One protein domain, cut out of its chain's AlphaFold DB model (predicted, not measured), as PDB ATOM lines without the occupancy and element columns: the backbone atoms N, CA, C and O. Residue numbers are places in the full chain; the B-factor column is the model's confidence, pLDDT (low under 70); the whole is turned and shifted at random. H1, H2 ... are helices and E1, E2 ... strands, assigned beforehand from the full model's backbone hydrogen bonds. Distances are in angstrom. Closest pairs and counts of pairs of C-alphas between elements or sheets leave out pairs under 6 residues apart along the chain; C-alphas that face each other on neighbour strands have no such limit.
ATOM      1  N   THR A1040      43.299  56.060 109.803       61.09
ATOM      2  CA  THR A1040      42.637  57.282 110.286       61.09
ATOM      3  C   THR A1040      43.041  57.673 111.715       61.09
ATOM      4  O   THR A1040      43.148  58.861 112.009       61.09
ATOM      5  N   LEU A1041      43.277  56.706 112.612       57.06
ATOM      6  CA  LEU A1041      43.769  56.972 113.970       57.06
ATOM      7  C   LEU A1041      45.245  57.386 113.964       57.06
ATOM      8  O   LEU A1041      45.590  58.324 114.680       57.06
ATOM      9  N   LEU A1042      46.086  56.766 113.129       67.69
ATOM     10  CA  LEU A1042      47.493  57.157 112.966       67.69
ATOM     11  C   LEU A1042      47.618  58.595 112.442       67.69
ATOM     12  O   LEU A1042      48.245  59.429 113.094       67.69
ATOM     13  N   LEU A1043      46.925  58.927 111.347       78.06
ATOM     14  CA  LEU A1043      46.889  60.290 110.797       78.06
ATOM     15  C   LEU A1043      46.323  61.306 111.807       78.06
ATOM     16  O   LEU A1043      46.827  62.425 111.915       78.06
ATOM     17  N   ARG A1044      45.314  60.926 112.607       73.94
ATOM     18  CA  ARG A1044      44.770  61.775 113.684       73.94
ATOM     19  C   ARG A1044      45.754  61.962 114.845       73.94
ATOM     20  O   ARG A1044      45.769  63.044 115.432       73.94
ATOM     21  N   SER A1045      46.562  60.951 115.167       73.00
ATOM     22  CA  SER A1045      47.600  61.028 116.202       73.00
ATOM     23  C   SER A1045      48.754  61.925 115.755       73.00
ATOM     24  O   SER A1045      49.058  62.901 116.437       73.00
ATOM     25  N   LEU A1046      49.284  61.705 114.545       79.81
ATOM     26  CA  LEU A1046      50.293  62.563 113.913       79.81
ATOM     27  C   LEU A1046      49.836  64.030 113.860       79.81
ATOM     28  O   LEU A1046      50.573  64.925 114.266       79.81
ATOM     29  N   ARG A1047      48.577  64.292 113.477       83.38
ATOM     30  CA  ARG A1047      48.009  65.652 113.493       83.38
ATOM     31  C   ARG A1047      47.958  66.267 114.901       83.38
ATOM     32  O   ARG A1047      48.134  67.475 115.045       83.38
ATOM     33  N   LYS A1048      47.681  65.462 115.933       79.44
ATOM     34  CA  LYS A1048      47.646  65.901 117.340       79.44
ATOM     35  C   LYS A1048      49.051  66.206 117.857       79.44
ATOM     36  O   LYS A1048      49.229  67.209 118.540       79.44
ATOM     37  N   ASP A1049      50.030  65.379 117.514       81.94
ATOM     38  CA  ASP A1049      51.422  65.548 117.928       81.94
ATOM     39  C   ASP A1049      52.107  66.713 117.201       81.94
ATOM     40  O   ASP A1049      52.768  67.522 117.849       81.94
ATOM     41  N   ALA A1050      51.820  66.916 115.912       82.69
ATOM     42  CA  ALA A1050      52.218  68.123 115.190       82.69
ATOM     43  C   ALA A1050      51.632  69.401 115.831       82.69
ATOM     44  O   ALA A1050      52.338  70.393 115.998       82.69
ATOM     45  N   MET A1051      50.370  69.368 116.284       81.25
ATOM     46  CA  MET A1051      49.779  70.489 117.031       81.25
ATOM     47  C   MET A1051      50.424  70.715 118.411       81.25
ATOM     48  O   MET A1051      50.550  71.871 118.812       81.25
ATOM     49  N   LYS A1052      50.881  69.670 119.125       73.81
ATOM     50  CA  LYS A1052      51.702  69.841 120.347       73.81
ATOM     51  C   LYS A1052      53.036  70.528 120.036       73.81
ATOM     52  O   LYS A1052      53.483  71.357 120.819       73.81
ATOM     53  N   ALA A1053      53.634  70.210 118.888       75.12
ATOM     54  CA  ALA A1053      54.872  70.807 118.390       75.12
ATOM     55  C   ALA A1053      54.705  72.229 117.808       75.12
ATOM     56  O   ALA A1053      55.639  72.772 117.220       75.12
ATOM     57  N   GLY A1054      53.517  72.837 117.929       79.50
ATOM     58  CA  GLY A1054      53.226  74.180 117.414       79.50
ATOM     59  C   GLY A1054      53.021  74.265 115.894       79.50
ATOM     60  O   GLY A1054      52.874  75.365 115.363       79.50
ATOM     61  N   ILE A1055      52.980  73.133 115.182       83.00
ATOM     62  CA  ILE A1055      52.885  73.086 113.717       83.00
ATOM     63  C   ILE A1055      51.440  73.369 113.276       83.00
ATOM     64  O   ILE A1055      50.491  72.649 113.607       83.00
ATOM     65  N   ALA A1056      51.258  74.446 112.511       77.69
ATOM     66  CA  ALA A1056      49.952  75.033 112.221       77.69
ATOM     67  C   ALA A1056      49.242  74.406 111.002       77.69
ATOM     68  O   ALA A1056      49.049  75.058 109.980       77.69
ATOM     69  N   LEU A1057      48.758  73.165 111.134       80.00
ATOM     70  CA  LEU A1057      47.967  72.446 110.114       80.00
ATOM     71  C   LEU A1057      46.533  73.013 109.925       80.00
ATOM     72  O   LEU A1057      45.543  72.279 109.998       80.00
ATOM     73  N   ARG A1058      46.371  74.327 109.725       71.88
ATOM     74  CA  ARG A1058      45.070  74.976 109.465       71.88
ATOM     75  C   ARG A1058      44.745  74.918 107.971       71.88
ATOM     76  O   ARG A1058      45.534  75.366 107.156       71.88
ATOM     77  N   GLY A1059      43.588  74.358 107.612       73.94
ATOM     78  CA  GLY A1059      43.168  74.167 106.212       73.94
ATOM     79  C   GLY A1059      43.779  72.947 105.501       73.94
ATOM     80  O   GLY A1059      43.233  72.505 104.497       73.94
ATOM     81  N   VAL A1060      44.848  72.363 106.052       81.81
ATOM     82  CA  VAL A1060      45.556  71.205 105.482       81.81
ATOM     83  C   VAL A1060      44.931  69.876 105.926       81.81
ATOM     84  O   VAL A1060      44.671  69.661 107.112       81.81
ATOM     85  N   THR A1061      44.736  68.952 104.992       87.50
ATOM     86  CA  THR A1061      44.246  67.579 105.192       87.50
ATOM     87  C   THR A1061      45.427  66.609 105.176       87.50
ATOM     88  O   THR A1061      46.323  66.768 104.355       87.50
ATOM     89  N   LEU A1062      45.438  65.610 106.068       87.31
ATOM     90  CA  LEU A1062      46.423  64.520 106.021       87.31
ATOM     91  C   LEU A1062      45.768  63.278 105.401       87.31
ATOM     92  O   LEU A1062      44.649  62.935 105.791       87.31
ATOM     93  N   ARG A1063      46.461  62.622 104.470       84.62
ATOM     94  CA  ARG A1063      46.045  61.391 103.768       84.62
ATOM     95  C   ARG A1063      47.147  60.332 103.849       84.62
ATOM     96  O   ARG A1063      48.260  60.650 104.264       84.62
ATOM     97  N   ASP A1064      46.857  59.094 103.459       85.19
ATOM     98  CA  ASP A1064      47.900  58.087 103.236       85.19
ATOM     99  C   ASP A1064      48.585  58.346 101.879       85.19
ATOM    100  O   ASP A1064      47.927  58.754 100.924       85.19
ATOM    101  N   LEU A1065      49.888  58.090 101.757       78.12
ATOM    102  CA  LEU A1065      50.597  58.113 100.470       78.12
ATOM    103  C   LEU A1065      50.035  57.086  99.469       78.12
ATOM    104  O   LEU A1065      50.083  57.311  98.260       78.12
ATOM    105  N   ALA A1066      49.410  56.011  99.960       76.81
ATOM    106  CA  ALA A1066      48.639  55.079  99.138       76.81
ATOM    107  C   ALA A1066      47.380  55.707  98.494       76.81
ATOM    108  O   ALA A1066      46.925  55.207  97.467       76.81
ATOM    109  N   ASP A1067      46.840  56.798  99.057       79.62
ATOM    110  CA  ASP A1067      45.676  57.527  98.521       79.62
ATOM    111  C   ASP A1067      46.073  58.555  97.435       79.62
ATOM    112  O   ASP A1067      45.220  59.284  96.920       79.62
ATOM    113  N   HIS A1068      47.366  58.668  97.108       76.31
ATOM    114  CA  HIS A1068      47.868  59.574  96.077       76.31
ATOM    115  C   HIS A1068      47.558  59.041  94.664       76.31
ATOM    116  O   HIS A1068      47.715  57.838  94.441       76.31
ATOM    117  N   PRO A1069      47.227  59.887  93.662       70.19
ATOM    118  CA  PRO A1069      47.009  59.435  92.280       70.19
ATOM    119  C   PRO A1069      48.172  58.604  91.710       70.19
ATOM    120  O   PRO A1069      47.954  57.598  91.039       70.19
ATOM    121  N   ASN A1070      49.409  58.975  92.062       63.88
ATOM    122  CA  ASN A1070      50.638  58.267  91.682       63.88
ATOM    123  C   ASN A1070      51.134  57.254  92.741       63.88
ATOM    124  O   ASN A1070      52.255  56.765  92.633       63.88
ATOM    125  N   GLY A1071      50.338  56.914  93.764       60.78
ATOM    126  CA  GLY A1071      50.786  56.155  94.946       60.78
ATOM    127  C   GLY A1071      51.428  54.792  94.645       60.78
ATOM    128  O   GLY A1071      52.341  54.369  95.352       60.78
ATOM    129  N   LYS A1072      51.044  54.136  93.539       60.00
ATOM    130  CA  LYS A1072      51.691  52.895  93.065       60.00
ATOM    131  C   LYS A1072      53.151  53.085  92.632       60.00
ATOM    132  O   LYS A1072      53.931  52.154  92.777       60.00
ATOM    133  N   ALA A1073      53.523  54.260  92.119       55.62
ATOM    134  CA  ALA A1073      54.905  54.578  91.758       55.62
ATOM    135  C   ALA A1073      55.756  54.928  92.993       55.62
ATOM    136  O   ALA A1073      56.945  54.632  93.028       55.62
ATOM    137  N   TYR A1074      55.141  55.506  94.030       51.69
ATOM    138  CA  TYR A1074      55.818  55.825  95.291       51.69
ATOM    139  C   TYR A1074      56.003  54.613  96.218       51.69
ATOM    140  O   TYR A1074      56.802  54.676  97.144       51.69
ATOM    141  N   ALA A1075      55.334  53.487  95.951       49.88
ATOM    142  CA  ALA A1075      55.434  52.268  96.762       49.88
ATOM    143  C   ALA A1075      56.840  51.621  96.783       49.88
ATOM    144  O   ALA A1075      57.075  50.724  97.589       49.88
ATOM    145  N   GLY A1076      57.755  52.057  95.908       46.97
ATOM    146  CA  GLY A1076      59.153  51.615  95.852       46.97
ATOM    147  C   GLY A1076      60.185  52.676  96.259       46.97
ATOM    148  O   GLY A1076      61.357  52.497  95.943       46.97
ATOM    149  N   VAL A1077      59.778  53.791  96.886       46.16
ATOM    150  CA  VAL A1077      60.686  54.893  97.261       46.16
ATOM    151  C   VAL A1077      60.423  55.360  98.697       46.16
ATOM    152  O   VAL A1077      59.281  55.603  99.083       46.16
ATOM    153  N   GLU A1078      61.481  55.518  99.494       52.19
ATOM    154  CA  GLU A1078      61.413  55.787 100.941       52.19
ATOM    155  C   GLU A1078      61.132  57.264 101.299       52.19
ATOM    156  O   GLU A1078      61.792  57.869 102.143       52.19
ATOM    157  N   PHE A1079      60.120  57.869 100.674       57.97
ATOM    158  CA  PHE A1079      59.614  59.180 101.090       57.97
ATOM    159  C   PHE A1079      58.792  59.062 102.380       57.97
ATOM    160  O   PHE A1079      57.921  58.199 102.484       57.97
ATOM    161  N   GLY A1080      59.025  59.949 103.356       62.69
ATOM    162  CA  GLY A1080      58.238  59.999 104.598       62.69
ATOM    163  C   GLY A1080      56.852  60.632 104.417       62.69
ATOM    164  O   GLY A1080      55.872  60.191 105.022       62.69
ATOM    165  N   ALA A1081      56.759  61.643 103.555       75.75
ATOM    166  CA  ALA A1081      55.520  62.271 103.111       75.75
ATOM    167  C   ALA A1081      55.720  62.921 101.728       75.75
ATOM    168  O   ALA A1081      56.810  62.845 101.161       75.75
ATOM    169  N   TRP A1082      54.648  63.493 101.180       75.06
ATOM    170  CA  TRP A1082      54.635  64.234  99.921       75.06
ATOM    171  C   TRP A1082      53.504  65.277  99.908       75.06
ATOM    172  O   TRP A1082      52.413  65.021 100.434       75.06
ATOM    173  N   THR A1083      53.724  66.419  99.252       77.81
ATOM    174  CA  THR A1083      52.742  67.506  99.108       77.81
ATOM    175  C   THR A1083      52.678  67.976  97.653       77.81
ATOM    176  O   THR A1083      53.665  68.472  97.122       77.81
ATOM    177  N   ASP A1084      51.495  67.887  97.038       69.56
ATOM    178  CA  ASP A1084      51.223  68.377  95.671       69.56
ATOM    179  C   ASP A1084      50.503  69.746  95.663       69.56
ATOM    180  O   ASP A1084      50.572  70.491  94.685       69.56
ATOM    181  N   ASP A1085      49.774  70.086  96.736       71.25
ATOM    182  CA  ASP A1085      48.908  71.269  96.783       71.25
ATOM    183  C   ASP A1085      48.780  71.878  98.200       71.25
ATOM    184  O   ASP A1085      49.019  71.191  99.195       71.25
ATOM    185  N   PRO A1086      48.353  73.153  98.342       76.31
ATOM    186  CA  PRO A1086      48.251  73.838  99.640       76.31
ATOM    187  C   PRO A1086      47.323  73.205 100.696       76.31
ATOM    188  O   PRO A1086      47.271  73.696 101.824       76.31
ATOM    189  N   LYS A1087      46.527  72.187 100.347       81.19
ATOM    190  CA  LYS A1087      45.454  71.623 101.182       81.19
ATOM    191  C   LYS A1087      45.622  70.138 101.500       81.19
ATOM    192  O   LYS A1087      44.853  69.652 102.331       81.19
ATOM    193  N   ASN A1088      46.566  69.407 100.901       84.00
ATOM    194  CA  ASN A1088      46.745  67.970 101.146       84.00
ATOM    195  C   ASN A1088      48.226  67.599 101.334       84.00
ATOM    196  O   ASN A1088      49.035  67.833 100.444       84.00
ATOM    197  N   ILE A1089      48.537  66.952 102.460       86.00
ATOM    198  CA  ILE A1089      49.809  66.256 102.706       86.00
ATOM    199  C   ILE A1089      49.516  64.752 102.739       86.00
ATOM    200  O   ILE A1089      48.596  64.306 103.434       86.00
ATOM    201  N   TYR A1090      50.305  63.969 102.014       84.38
ATOM    202  CA  TYR A1090      50.186  62.519 101.890       84.38
ATOM    203  C   TYR A1090      51.330  61.854 102.665       84.38
ATOM    204  O   TYR A1090      52.490  62.068 102.345       84.38
ATOM    205  N   VAL A1091      51.028  61.081 103.712       84.31
ATOM    206  CA  VAL A1091      52.029  60.541 104.654       84.31
ATOM    207  C   VAL A1091      52.246  59.046 104.425       84.31
ATOM    208  O   VAL A1091      51.283  58.286 104.330       84.31
ATOM    209  N   ASN A1092      53.504  58.602 104.384       83.56
ATOM    210  CA  ASN A1092      53.859  57.198 104.184       83.56
ATOM    211  C   ASN A1092      53.708  56.389 105.483       83.56
ATOM    212  O   ASN A1092      54.659  56.177 106.238       83.56
ATOM    213  N   LEU A1093      52.482  55.932 105.752       80.31
ATOM    214  CA  LEU A1093      52.174  55.147 106.951       80.31
ATOM    215  C   LEU A1093      52.918  53.801 106.989       80.31
ATOM    216  O   LEU A1093      53.220  53.320 108.078       80.31
ATOM    217  N   THR A1094      53.241  53.218 105.830       77.19
ATOM    218  CA  THR A1094      53.975  51.947 105.733       77.19
ATOM    219  C   THR A1094      55.430  52.108 106.176       77.19
ATOM    220  O   THR A1094      55.896  51.333 107.005       77.19
ATOM    221  N   ALA A1095      56.132  53.145 105.704       70.00
ATOM    222  CA  ALA A1095      57.516  53.403 106.114       70.00
ATOM    223  C   ALA A1095      57.634  53.623 107.634       70.00
ATOM    224  O   ALA A1095      58.506  53.043 108.277       70.00
ATOM    225  N   LEU A1096      56.705  54.380 108.231       72.31
ATOM    226  CA  LEU A1096      56.661  54.589 109.684       72.31
ATOM    227  C   LEU A1096      56.394  53.280 110.460       72.31
ATOM    228  O   LEU A1096      56.937  53.091 111.545       72.31
ATOM    229  N   GLN A1097      55.592  52.356 109.918       75.12
ATOM    230  CA  GLN A1097      55.355  51.038 110.530       75.12
ATOM    231  C   GLN A1097      56.572  50.107 110.422       75.12
ATOM    232  O   GLN A1097      56.860  49.367 111.369       75.12
ATOM    233  N   ASN A1098      57.319  50.178 109.318       72.12
ATOM    234  CA  ASN A1098      58.572  49.440 109.157       72.12
ATOM    235  C   ASN A1098      59.617  49.924 110.175       72.12
ATOM    236  O   ASN A1098      60.136  49.101 110.919       72.12
ATOM    237  N   MET A1099      59.807  51.242 110.341       64.56
ATOM    238  CA  MET A1099      60.738  51.804 111.339       64.56
ATOM    239  C   MET A1099      60.488  51.288 112.769       64.56
ATOM    240  O   MET A1099      61.440  50.971 113.479       64.56
ATOM    241  N   ILE A1100      59.222  51.167 113.196       68.12
ATOM    242  CA  ILE A1100      58.876  50.587 114.510       68.12
ATOM    243  C   ILE A1100      59.257  49.099 114.555       68.12
ATOM    244  O   ILE A1100      59.809  48.626 115.548       68.12
ATOM    245  N   THR A1101      58.973  48.361 113.480       69.69
ATOM    246  CA  THR A1101      59.257  46.922 113.372       69.69
ATOM    247  C   THR A1101      60.760  46.643 113.420       69.69
ATOM    248  O   THR A1101      61.196  45.777 114.178       69.69
ATOM    249  N   ASP A1102      61.555  47.419 112.684       62.03
ATOM    250  CA  ASP A1102      63.009  47.280 112.602       62.03
ATOM    251  C   ASP A1102      63.695  47.719 113.903       62.03
ATOM    252  O   ASP A1102      64.616  47.050 114.370       62.03
ATOM    253  N   ALA A1103      63.221  48.784 114.558       59.47
ATOM    254  CA  ALA A1103      63.717  49.177 115.878       59.47
ATOM    255  C   ALA A1103      63.481  48.070 116.925       59.47
ATOM    256  O   ALA A1103      64.394  47.715 117.673       59.47
ATOM    257  N   VAL A1104      62.287  47.463 116.935       65.88
ATOM    258  CA  VAL A1104      61.960  46.342 117.834       65.88
ATOM    259  C   VAL A1104      62.759  45.079 117.493       65.88
ATOM    260  O   VAL A1104      63.203  44.379 118.404       65.88
ATOM    261  N   ALA A1105      63.016  44.801 116.210       58.59
ATOM    262  CA  ALA A1105      63.890  43.704 115.788       58.59
ATOM    263  C   ALA A1105      65.346  43.896 116.260       58.59
ATOM    264  O   ALA A1105      66.005  42.925 116.626       58.59
ATOM    265  N   ASN A1106      65.818  45.145 116.329       53.69
ATOM    266  CA  ASN A1106      67.122  45.522 116.884       53.69
ATOM    267  C   ASN A1106      67.131  45.669 118.425       53.69
ATOM    268  O   ASN A1106      68.106  46.150 118.998       53.69
ATOM    269  N   GLY A1107      66.069  45.238 119.118       58.81
ATOM    270  CA  GLY A1107      66.016  45.172 120.584       58.81
ATOM    271  C   GLY A1107      65.581  46.457 121.297       58.81
ATOM    272  O   GLY A1107      65.612  46.496 122.528       58.81
ATOM    273  N   VAL A1108      65.143  47.490 120.571       58.09
ATOM    274  CA  VAL A1108      64.505  48.675 121.171       58.09
ATOM    275  C   VAL A1108      63.128  48.283 121.720       58.09
ATOM    276  O   VAL A1108      62.397  47.505 121.104       58.09
ATOM    277  N   LEU A1109      62.738  48.809 122.885       67.25
ATOM    278  CA  LEU A1109      61.399  48.557 123.421       67.25
ATOM    279  C   LEU A1109      60.340  49.209 122.524       67.25
ATOM    280  O   LEU A1109      60.493  50.352 122.103       67.25
ATOM    281  N   LEU A1110      59.227  48.507 122.292       63.22
ATOM    282  CA  LEU A1110      58.144  48.954 121.406       63.22
ATOM    283  C   LEU A1110      57.649  50.381 121.716       63.22
ATOM    284  O   LEU A1110      57.450  51.161 120.793       63.22
ATOM    285  N   ALA A1111      57.531  50.749 122.996       62.03
ATOM    286  CA  ALA A1111      57.125  52.098 123.400       62.03
ATOM    287  C   ALA A1111      58.166  53.179 123.045       62.03
ATOM    288  O   ALA A1111      57.798  54.261 122.596       62.03
ATOM    289  N   ASP A1112      59.459  52.877 123.201       65.38
ATOM    290  CA  ASP A1112      60.544  53.810 122.881       65.38
ATOM    291  C   ASP A1112      60.680  53.965 121.349       65.38
ATOM    292  O   ASP A1112      60.899  55.067 120.844       65.38
ATOM    293  N   ALA A1113      60.451  52.881 120.594       67.50
ATOM    294  CA  ALA A1113      60.359  52.896 119.133       67.50
ATOM    295  C   ALA A1113      59.137  53.688 118.621       67.50
ATOM    296  O   ALA A1113      59.259  54.469 117.676       67.50
ATOM    297  N   GLU A1114      57.966  53.532 119.250       72.88
ATOM    298  CA  GLU A1114      56.767  54.321 118.942       72.88
ATOM    299  C   GLU A1114      56.989  55.820 119.187       72.88
ATOM    300  O   GLU A1114      56.655  56.634 118.324       72.88
ATOM    301  N   ASP A1115      57.575  56.203 120.324       72.75
ATOM    302  CA  ASP A1115      57.824  57.610 120.650       72.75
ATOM    303  C   ASP A1115      58.881  58.234 119.726       72.75
ATOM    304  O   ASP A1115      58.653  59.333 119.203       72.75
ATOM    305  N   PHE A1116      59.952  57.498 119.402       73.81
ATOM    306  CA  PHE A1116      60.944  57.914 118.409       73.81
ATOM    307  C   PHE A1116      60.308  58.183 117.035       73.81
ATOM    308  O   PHE A1116      60.498  59.264 116.465       73.81
ATOM    309  N   VAL A1117      59.496  57.247 116.526       76.06
ATOM    310  CA  VAL A1117      58.825  57.368 115.218       76.06
ATOM    311  C   VAL A1117      57.735  58.449 115.227       76.06
ATOM    312  O   VAL A1117      57.541  59.137 114.221       76.06
ATOM    313  N   ARG A1118      57.072  58.699 116.365       81.12
ATOM    314  CA  ARG A1118      56.181  59.863 116.535       81.12
ATOM    315  C   ARG A1118      56.953  61.184 116.434       81.12
ATOM    316  O   ARG A1118      56.462  62.106 115.784       81.12
ATOM    317  N   GLY A1119      58.160  61.265 117.000       77.38
ATOM    318  CA  GLY A1119      59.066  62.408 116.824       77.38
ATOM    319  C   GLY A1119      59.495  62.602 115.364       77.38
ATOM    320  O   GLY A1119      59.429  63.717 114.843       77.38
ATOM    321  N   ALA A1120      59.830  61.512 114.664       77.19
ATOM    322  CA  ALA A1120      60.175  61.546 113.241       77.19
ATOM    323  C   ALA A1120      59.006  62.054 112.379       77.19
ATOM    324  O   ALA A1120      59.185  62.970 111.579       77.19
ATOM    325  N   GLY A1121      57.787  61.554 112.608       81.69
ATOM    326  CA  GLY A1121      56.582  62.023 111.916       81.69
ATOM    327  C   GLY A1121      56.241  63.498 112.179       81.69
ATOM    328  O   GLY A1121      55.689  64.167 111.303       81.69
ATOM    329  N   VAL A1122      56.603  64.039 113.349       85.81
ATOM    330  CA  VAL A1122      56.504  65.481 113.642       85.81
ATOM    331  C   VAL A1122      57.510  66.285 112.816       85.81
ATOM    332  O   VAL A1122      57.119  67.302 112.242       85.81
ATOM    333  N   LEU A1123      58.762  65.830 112.692       83.81
ATOM    334  CA  LEU A1123      59.769  66.469 111.834       83.81
ATOM    335  C   LEU A1123      59.364  66.419 110.349       83.81
ATOM    336  O   LEU A1123      59.438  67.435 109.662       83.81
ATOM    337  N   THR A1124      58.839  65.287 109.869       83.69
ATOM    338  CA  THR A1124      58.298  65.166 108.505       83.69
ATOM    339  C   THR A1124      57.160  66.161 108.259       83.69
ATOM    340  O   THR A1124      57.215  66.930 107.307       83.69
ATOM    341  N   LEU A1125      56.152  66.237 109.138       87.06
ATOM    342  CA  LEU A1125      55.064  67.215 108.978       87.06
ATOM    343  C   LEU A1125      55.547  68.673 109.096       87.06
ATOM    344  O   LEU A1125      54.984  69.566 108.458       87.06
ATOM    345  N   ARG A1126      56.597  68.929 109.884       87.38
ATOM    346  CA  ARG A1126      57.245  70.243 109.997       87.38
ATOM    347  C   ARG A1126      57.890  70.666 108.670       87.38
ATOM    348  O   ARG A1126      57.710  71.817 108.278       87.38
ATOM    349  N   HIS A1127      58.537  69.742 107.960       86.44
ATOM    350  CA  HIS A1127      59.053  69.944 106.603       86.44
ATOM    351  C   HIS A1127      57.918  70.235 105.597       86.44
ATOM    352  O   HIS A1127      57.845  71.338 105.054       86.44
ATOM    353  N   GLU A1128      56.951  69.319 105.454       84.69
ATOM    354  CA  GLU A1128      55.836  69.432 104.489       84.69
ATOM    355  C   GLU A1128      55.005  70.718 104.644       84.69
ATOM    356  O   GLU A1128      54.533  71.300 103.663       84.69
ATOM    357  N   THR A1129      54.831  71.224 105.874       84.69
ATOM    358  CA  THR A1129      54.096  72.488 106.059       84.69
ATOM    359  C   THR A1129      54.774  73.693 105.407       84.69
ATOM    360  O   THR A1129      54.063  74.617 105.003       84.69
ATOM    361  N   GLN A1130      56.097  73.683 105.197       84.25
ATOM    362  CA  GLN A1130      56.751  74.721 104.396       84.25
ATOM    363  C   GLN A1130      56.337  74.652 102.923       84.25
ATOM    364  O   GLN A1130      56.051  75.703 102.349       84.25
ATOM    365  N   HIS A1131      56.198  73.456 102.343       80.25
ATOM    366  CA  HIS A1131      55.694  73.286 100.977       80.25
ATOM    367  C   HIS A1131      54.246  73.760 100.836       80.25
ATOM    368  O   HIS A1131      53.950  74.545  99.935       80.25
ATOM    369  N   THR A1132      53.354  73.434 101.783       81.94
ATOM    370  CA  THR A1132      51.972  73.969 101.750       81.94
ATOM    371  C   THR A1132      51.932  75.507 101.763       81.94
ATOM    372  O   THR A1132      51.125  76.119 101.056       81.94
ATOM    373  N   ALA A1133      52.843  76.156 102.500       81.00
ATOM    374  CA  ALA A1133      52.967  77.613 102.532       81.00
ATOM    375  C   ALA A1133      53.591  78.182 101.242       81.00
ATOM    376  O   ALA A1133      53.095  79.177 100.714       81.00
ATOM    377  N   GLN A1134      54.625  77.535 100.697       80.94
ATOM    378  CA  GLN A1134      55.257  77.910  99.427       80.94
ATOM    379  C   GLN A1134      54.246  77.836  98.271       80.94
ATOM    380  O   GLN A1134      54.056  78.826  97.562       80.94
ATOM    381  N   PHE A1135      53.503  76.731  98.143       77.56
ATOM    382  CA  PHE A1135      52.467  76.558  97.118       77.56
ATOM    383  C   PHE A1135      51.282  77.517  97.288       77.56
ATOM    384  O   PHE A1135      50.646  77.872  96.301       77.56
ATOM    385  N   THR A1136      51.018  78.019  98.501       74.25
ATOM    386  CA  THR A1136      50.014  79.081  98.715       74.25
ATOM    387  C   THR A1136      50.406  80.399  98.024       74.25
ATOM    388  O   THR A1136      49.528  81.192  97.690       74.25
ATOM    389  N   THR A1137      51.697  80.637  97.754       68.75
ATOM    390  CA  THR A1137      52.151  81.831  97.008       68.75
ATOM    391  C   THR A1137      52.087  81.661  95.483       68.75
ATOM    392  O   THR A1137      52.137  82.654  94.757       68.75
ATOM    393  N   LEU A1138      51.918  80.432  94.979       66.12
ATOM    394  CA  LEU A1138      51.798  80.139  93.549       66.12
ATOM    395  C   LEU A1138      50.332  80.215  93.094       66.12
ATOM    396  O   LEU A1138      49.555  79.271  93.235       66.12
ATOM    397  N   THR A1139      49.940  81.342  92.498       51.72
ATOM    398  CA  THR A1139      48.578  81.544  91.980       51.72
ATOM    399  C   THR A1139      48.267  80.603  90.809       51.72
ATOM    400  O   THR A1139      48.592  80.892  89.656       51.72
ATOM    401  N   SER A1140      47.605  79.481  91.114       48.50
ATOM    402  CA  SER A1140      47.029  78.514  90.161       48.50
ATOM    403  C   SER A1140      47.993  77.933  89.112       48.50
ATOM    404  O   SER A1140      47.567  77.560  88.021       48.50
ATOM    405  N   ARG A1141      49.290  77.828  89.426       52.09
ATOM    406  CA  ARG A1141      50.289  77.184  88.561       52.09
ATOM    407  C   ARG A1141      51.179  76.266  89.392       52.09
ATOM    408  O   ARG A1141      51.674  76.687  90.431       52.09
ATOM    409  N   ALA A1142      51.366  75.029  88.931       54.97
ATOM    410  CA  ALA A1142      52.266  74.073  89.570       54.97
ATOM    411  C   ALA A1142      53.712  74.617  89.610       54.97
ATOM    412  O   ALA A1142      54.105  75.334  88.678       54.97
ATOM    413  N   PRO A1143      54.500  74.289  90.651       60.69
ATOM    414  CA  PRO A1143      55.889  74.719  90.758       60.69
ATOM    415  C   PRO A1143      56.721  74.195  89.584       60.69
ATOM    416  O   PRO A1143      56.542  73.068  89.110       60.69
ATOM    417  N   THR A1144      57.657  75.015  89.110       64.75
ATOM    418  CA  THR A1144      58.648  74.575  88.119       64.75
ATOM    419  C   THR A1144      59.774  73.784  88.806       64.75
ATOM    420  O   THR A1144      59.956  73.881  90.020       64.75
ATOM    421  N   PHE A1145      60.539  72.973  88.072       62.12
ATOM    422  CA  PHE A1145      61.596  72.137  88.656       62.12
ATOM    423  C   PHE A1145      62.689  72.977  89.341       62.12
ATOM    424  O   PHE A1145      63.106  72.659  90.454       62.12
ATOM    425  N   ALA A1146      63.066  74.117  88.748       63.62
ATOM    426  CA  ALA A1146      63.968  75.081  89.387       63.62
ATOM    427  C   ALA A1146      63.386  75.684  90.688       63.62
ATOM    428  O   ALA A1146      64.120  75.948  91.647       63.62
ATOM    429  N   GLN A1147      62.063  75.881  90.751       71.12
ATOM    430  CA  GLN A1147      61.390  76.352  91.967       71.12
ATOM    431  C   GLN A1147      61.379  75.278  93.058       71.12
ATOM    432  O   GLN A1147      61.651  75.613  94.205       71.12
ATOM    433  N   MET A1148      61.153  74.004  92.714       70.12
ATOM    434  CA  MET A1148      61.201  72.899  93.681       70.12
ATOM    435  C   MET A1148      62.572  72.778  94.355       70.12
ATOM    436  O   MET A1148      62.629  72.761  95.577       70.12
ATOM    437  N   ILE A1149      63.678  72.816  93.600       69.19
ATOM    438  CA  ILE A1149      65.041  72.804  94.178       69.19
ATOM    439  C   ILE A1149      65.230  73.959  95.183       69.19
ATOM    440  O   ILE A1149      65.778  73.774  96.270       69.19
ATOM    441  N   THR A1150      64.714  75.147  94.852       75.75
ATOM    442  CA  THR A1150      64.769  76.332  95.729       75.75
ATOM    443  C   THR A1150      63.880  76.177  96.975       75.75
ATOM    444  O   THR A1150      64.222  76.652  98.060       75.75
ATOM    445  N   PHE A1151      62.729  75.514  96.837       80.06
ATOM    446  CA  PHE A1151      61.780  75.249  97.916       80.06
ATOM    447  C   PHE A1151      62.304  74.206  98.911       80.06
ATOM    448  O   PHE A1151      62.190  74.438 100.115       80.06
ATOM    449  N   GLU A1152      62.930  73.134  98.422       78.19
ATOM    450  CA  GLU A1152      63.632  72.100  99.199       78.19
ATOM    451  C   GLU A1152      64.791  72.696 100.013       78.19
ATOM    452  O   GLU A1152      64.848  72.531 101.233       78.19
ATOM    453  N   ALA A1153      65.669  73.485  99.377       77.44
ATOM    454  CA  ALA A1153      66.760  74.185 100.065       77.44
ATOM    455  C   ALA A1153      66.237  75.061 101.222       77.44
ATOM    456  O   ALA A1153      66.752  75.018 102.344       77.44
ATOM    457  N   ALA A1154      65.157  75.814 100.983       82.62
ATOM    458  CA  ALA A1154      64.502  76.634 102.000       82.62
ATOM    459  C   ALA A1154      63.763  75.817 103.085       82.62
ATOM    460  O   ALA A1154      63.605  76.306 104.212       82.62
ATOM    461  N   ALA A1155      63.320  74.595 102.777       82.25
ATOM    462  CA  ALA A1155      62.683  73.686 103.724       82.25
ATOM    463  C   ALA A1155      63.714  73.064 104.680       82.25
ATOM    464  O   ALA A1155      63.628  73.284 105.890       82.25
ATOM    465  N   TYR A1156      64.769  72.428 104.155       82.38
ATOM    466  CA  TYR A1156      65.838  71.841 104.978       82.38
ATOM    467  C   TYR A1156      66.596  72.879 105.815       82.38
ATOM    468  O   TYR A1156      66.914  72.630 106.978       82.38
ATOM    469  N   LYS A1157      66.803  74.093 105.290       85.69
ATOM    470  CA  LYS A1157      67.342  75.223 106.068       85.69
ATOM    471  C   LYS A1157      66.431  75.609 107.237       85.69
ATOM    472  O   LYS A1157      66.899  75.984 108.318       85.69
ATOM    473  N   GLY A1158      65.122  75.482 107.035       86.31
ATOM    474  CA  GLY A1158      64.119  75.590 108.082       86.31
ATOM    475  C   GLY A1158      64.213  74.459 109.112       86.31
ATOM    476  O   GLY A1158      64.126  74.752 110.303       86.31
ATOM    477  N   ASP A1159      64.417  73.205 108.691       86.38
ATOM    478  CA  ASP A1159      64.590  72.058 109.600       86.38
ATOM    479  C   ASP A1159      65.811  72.238 110.494       86.38
ATOM    480  O   ASP A1159      65.682  72.161 111.711       86.38
ATOM    481  N   VAL A1160      66.975  72.568 109.923       86.38
ATOM    482  CA  VAL A1160      68.210  72.821 110.687       86.38
ATOM    483  C   VAL A1160      68.011  73.952 111.700       86.38
ATOM    484  O   VAL A1160      68.491  73.859 112.831       86.38
ATOM    485  N   THR A1161      67.270  75.002 111.334       89.88
ATOM    486  CA  THR A1161      66.946  76.118 112.239       89.88
ATOM    487  C   THR A1161      65.979  75.688 113.350       89.88
ATOM    488  O   THR A1161      66.160  76.058 114.509       89.88
ATOM    489  N   TRP A1162      64.962  74.886 113.018       89.19
ATOM    490  CA  TRP A1162      63.951  74.405 113.962       89.19
ATOM    491  C   TRP A1162      64.534  73.380 114.940       89.19
ATOM    492  O   TRP A1162      64.382  73.557 116.147       89.19
ATOM    493  N   LEU A1163      65.268  72.379 114.445       87.88
ATOM    494  CA  LEU A1163      65.976  71.382 115.249       87.88
ATOM    495  C   LEU A1163      67.006  72.024 116.179       87.88
ATOM    496  O   LEU A1163      67.200  71.532 117.284       87.88
ATOM    497  N   ASN A1164      67.646  73.134 115.785       86.62
ATOM    498  CA  ASN A1164      68.626  73.796 116.647       86.62
ATOM    499  C   ASN A1164      68.042  74.657 117.771       86.62
ATOM    500  O   ASN A1164      68.754  74.894 118.752       86.62
ATOM    501  N   ALA A1165      66.784  75.089 117.676       90.38
ATOM    502  CA  ALA A1165      66.141  75.878 118.720       90.38
ATOM    503  C   ALA A1165      65.904  75.035 119.987       90.38
ATOM    504  O   ALA A1165      65.276  73.977 119.934       90.38
ATOM    505  N   GLN A1166      66.374  75.523 121.142       84.69
ATOM    506  CA  GLN A1166      66.410  74.742 122.386       84.69
ATOM    507  C   GLN A1166      65.042  74.168 122.782       84.69
ATOM    508  O   GLN A1166      64.953  72.985 123.076       84.69
ATOM    509  N   ALA A1167      63.964  74.952 122.668       82.88
ATOM    510  CA  ALA A1167      62.609  74.495 122.986       82.88
ATOM    511  C   ALA A1167      62.144  73.280 122.151       82.88
ATOM    512  O   ALA A1167      61.329  72.493 122.625       82.88
ATOM    513  N   ASN A1168      62.675  73.092 120.936       84.69
ATOM    514  CA  ASN A1168      62.357  71.940 120.089       84.69
ATOM    515  C   ASN A1168      63.245  70.726 120.419       84.69
ATOM    516  O   ASN A1168      62.757  69.598 120.385       84.69
ATOM    517  N   LYS A1169      64.507  70.945 120.822       84.25
ATOM    518  CA  LYS A1169      65.360  69.900 121.425       84.25
ATOM    519  C   LYS A1169      64.726  69.380 122.715       84.25
ATOM    520  O   LYS A1169      64.579  68.173 122.883       84.25
ATOM    521  N   ASP A1170      64.259  70.286 123.571       81.81
ATOM    522  CA  ASP A1170      63.541  69.962 124.803       81.81
ATOM    523  C   ASP A1170      62.220  69.230 124.503       81.81
ATOM    524  O   ASP A1170      61.895  68.259 125.185       81.81
ATOM    525  N   LEU A1171      61.474  69.635 123.468       82.00
ATOM    526  CA  LEU A1171      60.259  68.944 123.025       82.00
ATOM    527  C   LEU A1171      60.554  67.501 122.586       82.00
ATOM    528  O   LEU A1171      59.930  66.575 123.101       82.00
ATOM    529  N   LEU A1172      61.491  67.305 121.654       80.12
ATOM    530  CA  LEU A1172      61.842  65.988 121.109       80.12
ATOM    531  C   LEU A1172      62.397  65.058 122.197       80.12
ATOM    532  O   LEU A1172      61.951  63.918 122.305       80.12
ATOM    533  N   THR A1173      63.265  65.575 123.073       80.44
ATOM    534  CA  THR A1173      63.825  64.808 124.197       80.44
ATOM    535  C   THR A1173      62.753  64.414 125.215       80.44
ATOM    536  O   THR A1173      62.602  63.242 125.550       80.44
ATOM    537  N   ASN A1174      61.974  65.383 125.713       78.19
ATOM    538  CA  ASN A1174      61.075  65.160 126.852       78.19
ATOM    539  C   ASN A1174      59.672  64.647 126.464       78.19
ATOM    540  O   ASN A1174      58.928  64.225 127.346       78.19
ATOM    541  N   THR A1175      59.284  64.707 125.182       73.69
ATOM    542  CA  THR A1175      57.925  64.343 124.703       73.69
ATOM    543  C   THR A1175      57.915  63.206 123.676       73.69
ATOM    544  O   THR A1175      56.864  62.599 123.466       73.69
ATOM    545  N   PHE A1176      59.056  62.932 123.034       76.50
ATOM    546  CA  PHE A1176      59.207  61.911 121.987       76.50
ATOM    547  C   PHE A1176      60.430  60.997 122.202       76.50
ATOM    548  O   PHE A1176      60.784  60.228 121.316       76.50
ATOM    549  N   GLY A1177      61.084  61.067 123.368       73.38
ATOM    550  CA  GLY A1177      62.135  60.127 123.776       73.38
ATOM    551  C   GLY A1177      63.448  60.197 122.986       73.38
ATOM    552  O   GLY A1177      64.294  59.328 123.167       73.38
ATOM    553  N   TRP A1178      63.636  61.201 122.122       78.56
ATOM    554  CA  TRP A1178      64.861  61.337 121.328       78.56
ATOM    555  C   TRP A1178      66.070  61.622 122.224       78.56
ATOM    556  O   TRP A1178      66.019  62.499 123.086       78.56
ATOM    557  N   ASP A1179      67.171  60.910 122.001       79.75
ATOM    558  CA  ASP A1179      68.417  61.137 122.725       79.75
ATOM    559  C   ASP A1179      69.323  62.167 122.017       79.75
ATOM    560  O   ASP A1179      68.981  62.762 120.988       79.75
ATOM    561  N   ALA A1180      70.498  62.417 122.600       75.31
ATOM    562  CA  ALA A1180      71.450  63.380 122.058       75.31
ATOM    563  C   ALA A1180      72.077  62.932 120.723       75.31
ATOM    564  O   ALA A1180      72.472  63.798 119.942       75.31
ATOM    565  N   ALA A1181      72.154  61.621 120.453       72.19
ATOM    566  CA  ALA A1181      72.633  61.090 119.180       72.19
ATOM    567  C   ALA A1181      71.579  61.300 118.085       72.19
ATOM    568  O   ALA A1181      71.851  62.004 117.119       72.19
ATOM    569  N   ALA A1182      70.338  60.852 118.303       69.12
ATOM    570  CA  ALA A1182      69.217  61.053 117.383       69.12
ATOM    571  C   ALA A1182      69.006  62.533 117.006       69.12
ATOM    572  O   ALA A1182      68.770  62.860 115.841       69.12
ATOM    573  N   LEU A1183      69.136  63.451 117.972       79.31
ATOM    574  CA  LEU A1183      69.071  64.894 117.717       79.31
ATOM    575  C   LEU A1183      70.251  65.418 116.883       79.31
ATOM    576  O   LEU A1183      70.052  66.297 116.037       79.31
ATOM    577  N   ALA A1184      71.466  64.909 117.103       77.38
ATOM    578  CA  ALA A1184      72.642  65.271 116.312       77.38
ATOM    579  C   ALA A1184      72.550  64.715 114.882       77.38
ATOM    580  O   ALA A1184      72.768  65.461 113.925       77.38
ATOM    581  N   ASP A1185      72.151  63.453 114.734       74.00
ATOM    582  CA  ASP A1185      72.012  62.752 113.458       74.00
ATOM    583  C   ASP A1185      70.904  63.371 112.603       74.00
ATOM    584  O   ASP A1185      71.134  63.676 111.434       74.00
ATOM    585  N   ALA A1186      69.736  63.678 113.182       73.62
ATOM    586  CA  ALA A1186      68.669  64.389 112.474       73.62
ATOM    587  C   ALA A1186      69.113  65.792 112.021       73.62
ATOM    588  O   ALA A1186      68.885  66.179 110.874       73.62
ATOM    589  N   THR A1187      69.807  66.542 112.888       82.88
ATOM    590  CA  THR A1187      70.339  67.874 112.542       82.88
ATOM    591  C   THR A1187      71.385  67.787 111.425       82.88
ATOM    592  O   THR A1187      71.400  68.628 110.525       82.88
ATOM    593  N   THR A1188      72.230  66.755 111.451       80.25
ATOM    594  CA  THR A1188      73.261  66.488 110.439       80.25
ATOM    595  C   THR A1188      72.644  66.045 109.112       80.25
ATOM    596  O   THR A1188      73.005  66.572 108.065       80.25
ATOM    597  N   ALA A1189      71.654  65.154 109.125       71.25
ATOM    598  CA  ALA A1189      70.962  64.700 107.921       71.25
ATOM    599  C   ALA A1189      70.165  65.829 107.239       71.25
ATOM    600  O   ALA A1189      70.127  65.900 106.008       71.25
ATOM    601  N   SER A1190      69.556  66.737 108.013       78.12
ATOM    602  CA  SER A1190      68.927  67.948 107.470       78.12
ATOM    603  C   SER A1190      69.959  68.940 106.920       78.12
ATOM    604  O   SER A1190      69.707  69.533 105.873       78.12
ATOM    605  N   SER A1191      71.127  69.109 107.553       79.69
ATOM    606  CA  SER A1191      72.164  70.032 107.059       79.69
ATOM    607  C   SER A1191      72.883  69.512 105.812       79.69
ATOM    608  O   SER A1191      73.152  70.290 104.898       79.69
ATOM    609  N   GLN A1192      73.108  68.198 105.712       74.25
ATOM    610  CA  GLN A1192      73.613  67.545 104.504       74.25
ATOM    611  C   GLN A1192      72.629  67.693 103.338       74.25
ATOM    612  O   GLN A1192      73.032  68.098 102.249       74.25
ATOM    613  N   ARG A1193      71.327  67.443 103.561       74.75
ATOM    614  CA  ARG A1193      70.304  67.659 102.525       74.75
ATOM    615  C   ARG A1193      70.178  69.129 102.128       74.75
ATOM    616  O   ARG A1193      70.127  69.409 100.934       74.75
ATOM    617  N   GLN A1194      70.242  70.064 103.080       78.75
ATOM    618  CA  GLN A1194      70.313  71.492 102.762       78.75
ATOM    619  C   GLN A1194      71.509  71.798 101.845       78.75
ATOM    620  O   GLN A1194      71.322  72.421 100.808       78.75
ATOM    621  N   ALA A1195      72.712  71.319 102.181       73.00
ATOM    622  CA  ALA A1195      73.918  71.563 101.390       73.00
ATOM    623  C   ALA A1195      73.838  70.975  99.967       73.00
ATOM    624  O   ALA A1195      74.333  71.592  99.027       73.00
ATOM    625  N   VAL A1196      73.182  69.821  99.789       71.81
ATOM    626  CA  VAL A1196      72.928  69.222  98.466       71.81
ATOM    627  C   VAL A1196      71.979  70.088  97.630       71.81
ATOM    628  O   VAL A1196      72.285  70.379  96.475       71.81
ATOM    629  N   PHE A1197      70.864  70.561  98.197       72.19
ATOM    630  CA  PHE A1197      69.930  71.422  97.459       72.19
ATOM    631  C   PHE A1197      70.467  72.848  97.235       72.19
ATOM    632  O   PHE A1197      70.256  73.399  96.155       72.19
ATOM    633  N   ASP A1198      71.226  73.415  98.179       76.12
ATOM    634  CA  ASP A1198      71.966  74.673  97.982       76.12
ATOM    635  C   ASP A1198      73.006  74.529  96.845       76.12
ATOM    636  O   ASP A1198      73.161  75.442  96.033       76.12
ATOM    637  N   ALA A1199      73.674  73.372  96.720       72.69
ATOM    638  CA  ALA A1199      74.593  73.089  95.614       72.69
ATOM    639  C   ALA A1199      73.866  72.928  94.265       72.69
ATOM    640  O   ALA A1199      74.291  73.522  93.273       72.69
ATOM    641  N   PHE A1200      72.742  72.204  94.215       68.25
ATOM    642  CA  PHE A1200      71.915  72.094  93.002       68.25
ATOM    643  C   PHE A1200      71.293  73.434  92.572       68.25
ATOM    644  O   PHE A1200      71.082  73.652  91.380       68.25
ATOM    645  N   ALA A1201      71.025  74.348  93.510       66.81
ATOM    646  CA  ALA A1201      70.591  75.711  93.204       66.81
ATOM    647  C   ALA A1201      71.731  76.599  92.658       66.81
ATOM    648  O   ALA A1201      71.464  77.552  91.924       66.81
ATOM    649  N   ALA A1202      72.987  76.296  93.009       70.50
ATOM    650  CA  ALA A1202      74.177  77.038  92.590       70.50
ATOM    651  C   ALA A1202      74.808  76.533  91.275       70.50
ATOM    652  O   ALA A1202      75.499  77.299  90.602       70.50
ATOM    653  N   ASP A1203      74.583  75.273  90.891       71.81
ATOM    654  CA  ASP A1203      75.080  74.709  89.632       71.81
ATOM    655  C   ASP A1203      74.344  75.311  88.420       71.81
ATOM    656  O   ASP A1203      73.155  75.077  88.190       71.81
ATOM    657  N   ALA A1204      75.076  76.076  87.607       64.75
ATOM    658  CA  ALA A1204      74.553  76.714  86.405       64.75
ATOM    659  C   ALA A1204      74.044  75.712  85.349       64.75
ATOM    660  O   ALA A1204      73.050  76.001  84.684       64.75
ATOM    661  N   ALA A1205      74.664  74.534  85.212       61.59
ATOM    662  CA  ALA A1205      74.259  73.528  84.231       61.59
ATOM    663  C   ALA A1205      72.936  72.856  84.628       61.59
ATOM    664  O   ALA A1205      72.034  72.732  83.796       61.59
ATOM    665  N   LEU A1206      72.776  72.501  85.908       55.03
ATOM    666  CA  LEU A1206      71.494  72.023  86.441       55.03
ATOM    667  C   LEU A1206      70.428  73.121  86.410       55.03
ATOM    668  O   LEU A1206      69.282  72.854  86.050       55.03
ATOM    669  N   SER A1207      70.802  74.367  86.709       54.19
ATOM    670  CA  SER A1207      69.911  75.526  86.619       54.19
ATOM    671  C   SER A1207      69.402  75.754  85.188       54.19
ATOM    672  O   SER A1207      68.233  76.086  84.999       54.19
ATOM    673  N   ASP A1208      70.244  75.593  84.165       59.38
ATOM    674  CA  ASP A1208      69.855  75.771  82.761       59.38
ATOM    675  C   ASP A1208      69.079  74.573  82.191       59.38
ATOM    676  O   ASP A1208      68.104  74.781  81.466       59.38
ATOM    677  N   GLU A1209      69.399  73.333  82.574       55.78
ATOM    678  CA  GLU A1209      68.580  72.169  82.204       55.78
ATOM    679  C   GLU A1209      67.220  72.166  82.929       55.78
ATOM    680  O   GLU A1209      66.201  71.813  82.334       55.78
ATOM    681  N   ALA A1210      67.149  72.661  84.171       54.50
ATOM    682  CA  ALA A1210      65.882  72.902  84.858       54.50
ATOM    683  C   ALA A1210      65.015  73.910  84.085       54.50
ATOM    684  O   ALA A1210      63.876  73.597  83.734       54.50
ATOM    685  N   LYS A1211      65.579  75.071  83.708       57.56
ATOM    686  CA  LYS A1211      64.906  76.060  82.841       57.56
ATOM    687  C   LYS A1211      64.482  75.449  81.500       57.56
ATOM    688  O   LYS A1211      63.418  75.795  80.995       57.56
ATOM    689  N   ARG A1212      65.266  74.526  80.930       56.78
ATOM    690  CA  ARG A1212      64.956  73.829  79.669       56.78
ATOM    691  C   ARG A1212      63.765  72.878  79.803       56.78
ATOM    692  O   ARG A1212      62.837  72.960  78.995       56.78
ATOM    693  N   ARG A1213      63.746  72.019  80.829       52.44
ATOM    694  CA  ARG A1213      62.620  71.107  81.127       52.44
ATOM    695  C   ARG A1213      61.358  71.891  81.515       52.44
ATOM    696  O   ARG A1213      60.257  71.510  81.120       52.44
ATOM    697  N   ASP A1214      61.508  73.027  82.194       52.16
ATOM    698  CA  ASP A1214      60.405  73.930  82.539       52.16
ATOM    699  C   ASP A1214      59.868  74.723  81.327       52.16
ATOM    700  O   ASP A1214      58.657  74.915  81.201       52.16
ATOM    701  N   ALA A1215      60.729  75.120  80.383       50.16
ATOM    702  CA  ALA A1215      60.316  75.737  79.118       50.16
ATOM    703  C   ALA A1215      59.566  74.750  78.206       50.16
ATOM    704  O   ALA A1215      58.573  75.127  77.587       50.16
ATOM    705  N   LEU A1216      59.981  73.477  78.172       43.59
ATOM    706  CA  LEU A1216      59.273  72.416  77.442       43.59
ATOM    707  C   LEU A1216      57.838  72.214  77.960       43.59
ATOM    708  O   LEU A1216      56.921  72.055  77.156       43.59
ATOM    709  N   LYS A1217      57.608  72.312  79.280       39.88
ATOM    710  CA  LYS A1217      56.251  72.298  79.864       39.88
ATOM    711  C   LYS A1217      55.393  73.482  79.413       39.88
ATOM    712  O   LYS A1217      54.185  73.336  79.285       39.88
ATOM    713  N   ALA A1218      55.976  74.657  79.169       41.75
ATOM    714  CA  ALA A1218      55.212  75.854  78.810       41.75
ATOM    715  C   ALA A1218      54.575  75.796  77.404       41.75
ATOM    716  O   ALA A1218      53.667  76.578  77.130       41.75
ATOM    717  N   GLY A1219      55.031  74.885  76.534       39.09
ATOM    718  CA  GLY A1219      54.452  74.641  75.207       39.09
ATOM    719  C   GLY A1219      53.416  73.509  75.144       39.09
ATOM    720  O   GLY A1219      52.835  73.298  74.083       39.09
ATOM    721  N   ALA A1220      53.183  72.779  76.242       36.56
ATOM    722  CA  ALA A1220      52.289  71.622  76.293       36.56
ATOM    723  C   ALA A1220      51.152  71.839  77.308       36.56
ATOM    724  O   ALA A1220      51.378  72.239  78.449       36.56
TER     725      ALA A1220
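Overview. This is residues 1040 to 1220 of the 1228 residues of an uncharacterized protein of Microbacterium esteraromaticum (UniProt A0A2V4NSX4). A long helix, H4, runs through the middle of an elongated body, with the small three-stranded sheet E1 E3 E2 over one side of it and the helix H5 crossing it on the other; H7 lies side by side with H5, beyond it from H4. H1 crosses H4 on the same face of the sheet, H3 folds back along the first part of H4, H6 crosses near that end, and H8 turns off at a corner after H7 at the opposite end. The printed part has 181 residues with eight named helices and three named strands, in the order H1 E1 H2 E2 E3 H3 H4 H5 H6 H7 H8, and its class is mostly helix. The sheet is mixed, with E1 parallel to E3 and E3 antiparallel to E2. The whole is compact, with a radius of gyration of the C-alphas of 17.3 A, and spans 55 by 32 by 31 A.

Along the chain. H1, residues 1040 to 1052, begins at C-alpha 1040 at (42.637, 57.282, 110.286) and is 18.5 A long. E1 is residues 1061 to 1064, and the short H2 is residues 1071 to 1074. E2, residues 1081 to 1085, and E3, residues 1088 to 1091, form a hairpin. H3, residues 1093 to 1105, is 18.6 A long. H4, residues 1110 to 1136, is the longest helix at 38.6 A and begins at C-alpha 1110 at (58.144, 48.954, 121.406). H5, residues 1145 to 1164, is 28.9 A long; H6 is residues 1166 to 1176. H7, residues 1180 to 1202, is 32.6 A long. H8, residues 1204 to 1218, is 20.8 A long and ends at C-alpha 1218 at (55.212, 75.854, 78.810).

Arrangement. H4 is the hub, touching H1, H3, H5 and H6. H1 and H4 are on the same face of the sheet, making two layers, helices on one face of a sheet. H4 lies over E3 and E2 at a height over the sheet of 8.3 A and runs along the strands, at 20 degrees to E2 on the local plane. H1 lies over E1. In the sheet, N 1089 and O 1061 of E3 and E1 are 2.9 A apart, and N 1090 and O 1082 of E3 and E2 are 2.8 A apart, both within hydrogen-bond range. H1 touches H4 with residues 1046 to 1050 alone, about perpendicular at 77 degrees; their closest C-alphas are those of Ala 1050 and Val 1122, 5.3 A apart. H3 and H4 form a helical hairpin, at a shallow tilt of 27 degrees, opposite ways, closest at the C-alphas of Ile 1100 and Ala 1113, 5.4 A. H3 is only just on the sheet, with 5 pairs of C-alphas within 10 A, and only grazes it with residues 1093 to 1095. H6 touches H4 at a steep tilt of 47 degrees, closest at the C-alphas of Asp 1115 and Phe 1176, 4.7 A. H5 touches H4 at a steep tilt of 46 degrees, opposite ways, closest at the C-alphas of His 1127 and Ala 1155, 6.0 A. H5 and H7 touch with 32 pairs of C-alphas within 8 A, at a shallow tilt of 27 degrees, closest at Ala 1153 and Phe 1197, 4.9 A; H7 and H4 are apart. H8 touches H5 at the C-alphas of Ala 1146 and Ala 1210, 5.4 A, and only just touches H7, only at the corner, with 3 pairs of C-alphas within 8 A. H2 touches no helix and is not on the sheet. Every O i to N i+4 pair is within hydrogen-bond range in H1, H3, H5, H6, H7 and H8; in H4 it is 21 of 23, and H2 is too short for such a pair.

Size, cuts and confidence. The two C-alphas farthest apart, those of Gly 1107 and Gly 1219, are 55.3 A apart. The printed part has no cut, and no link is long. The mean pLDDT of the printed part is 72.1; 61 residues are under 70, among them residues 1070 to 1080, 1099 to 1113, 1137 to 1146 and 1204 to 1220.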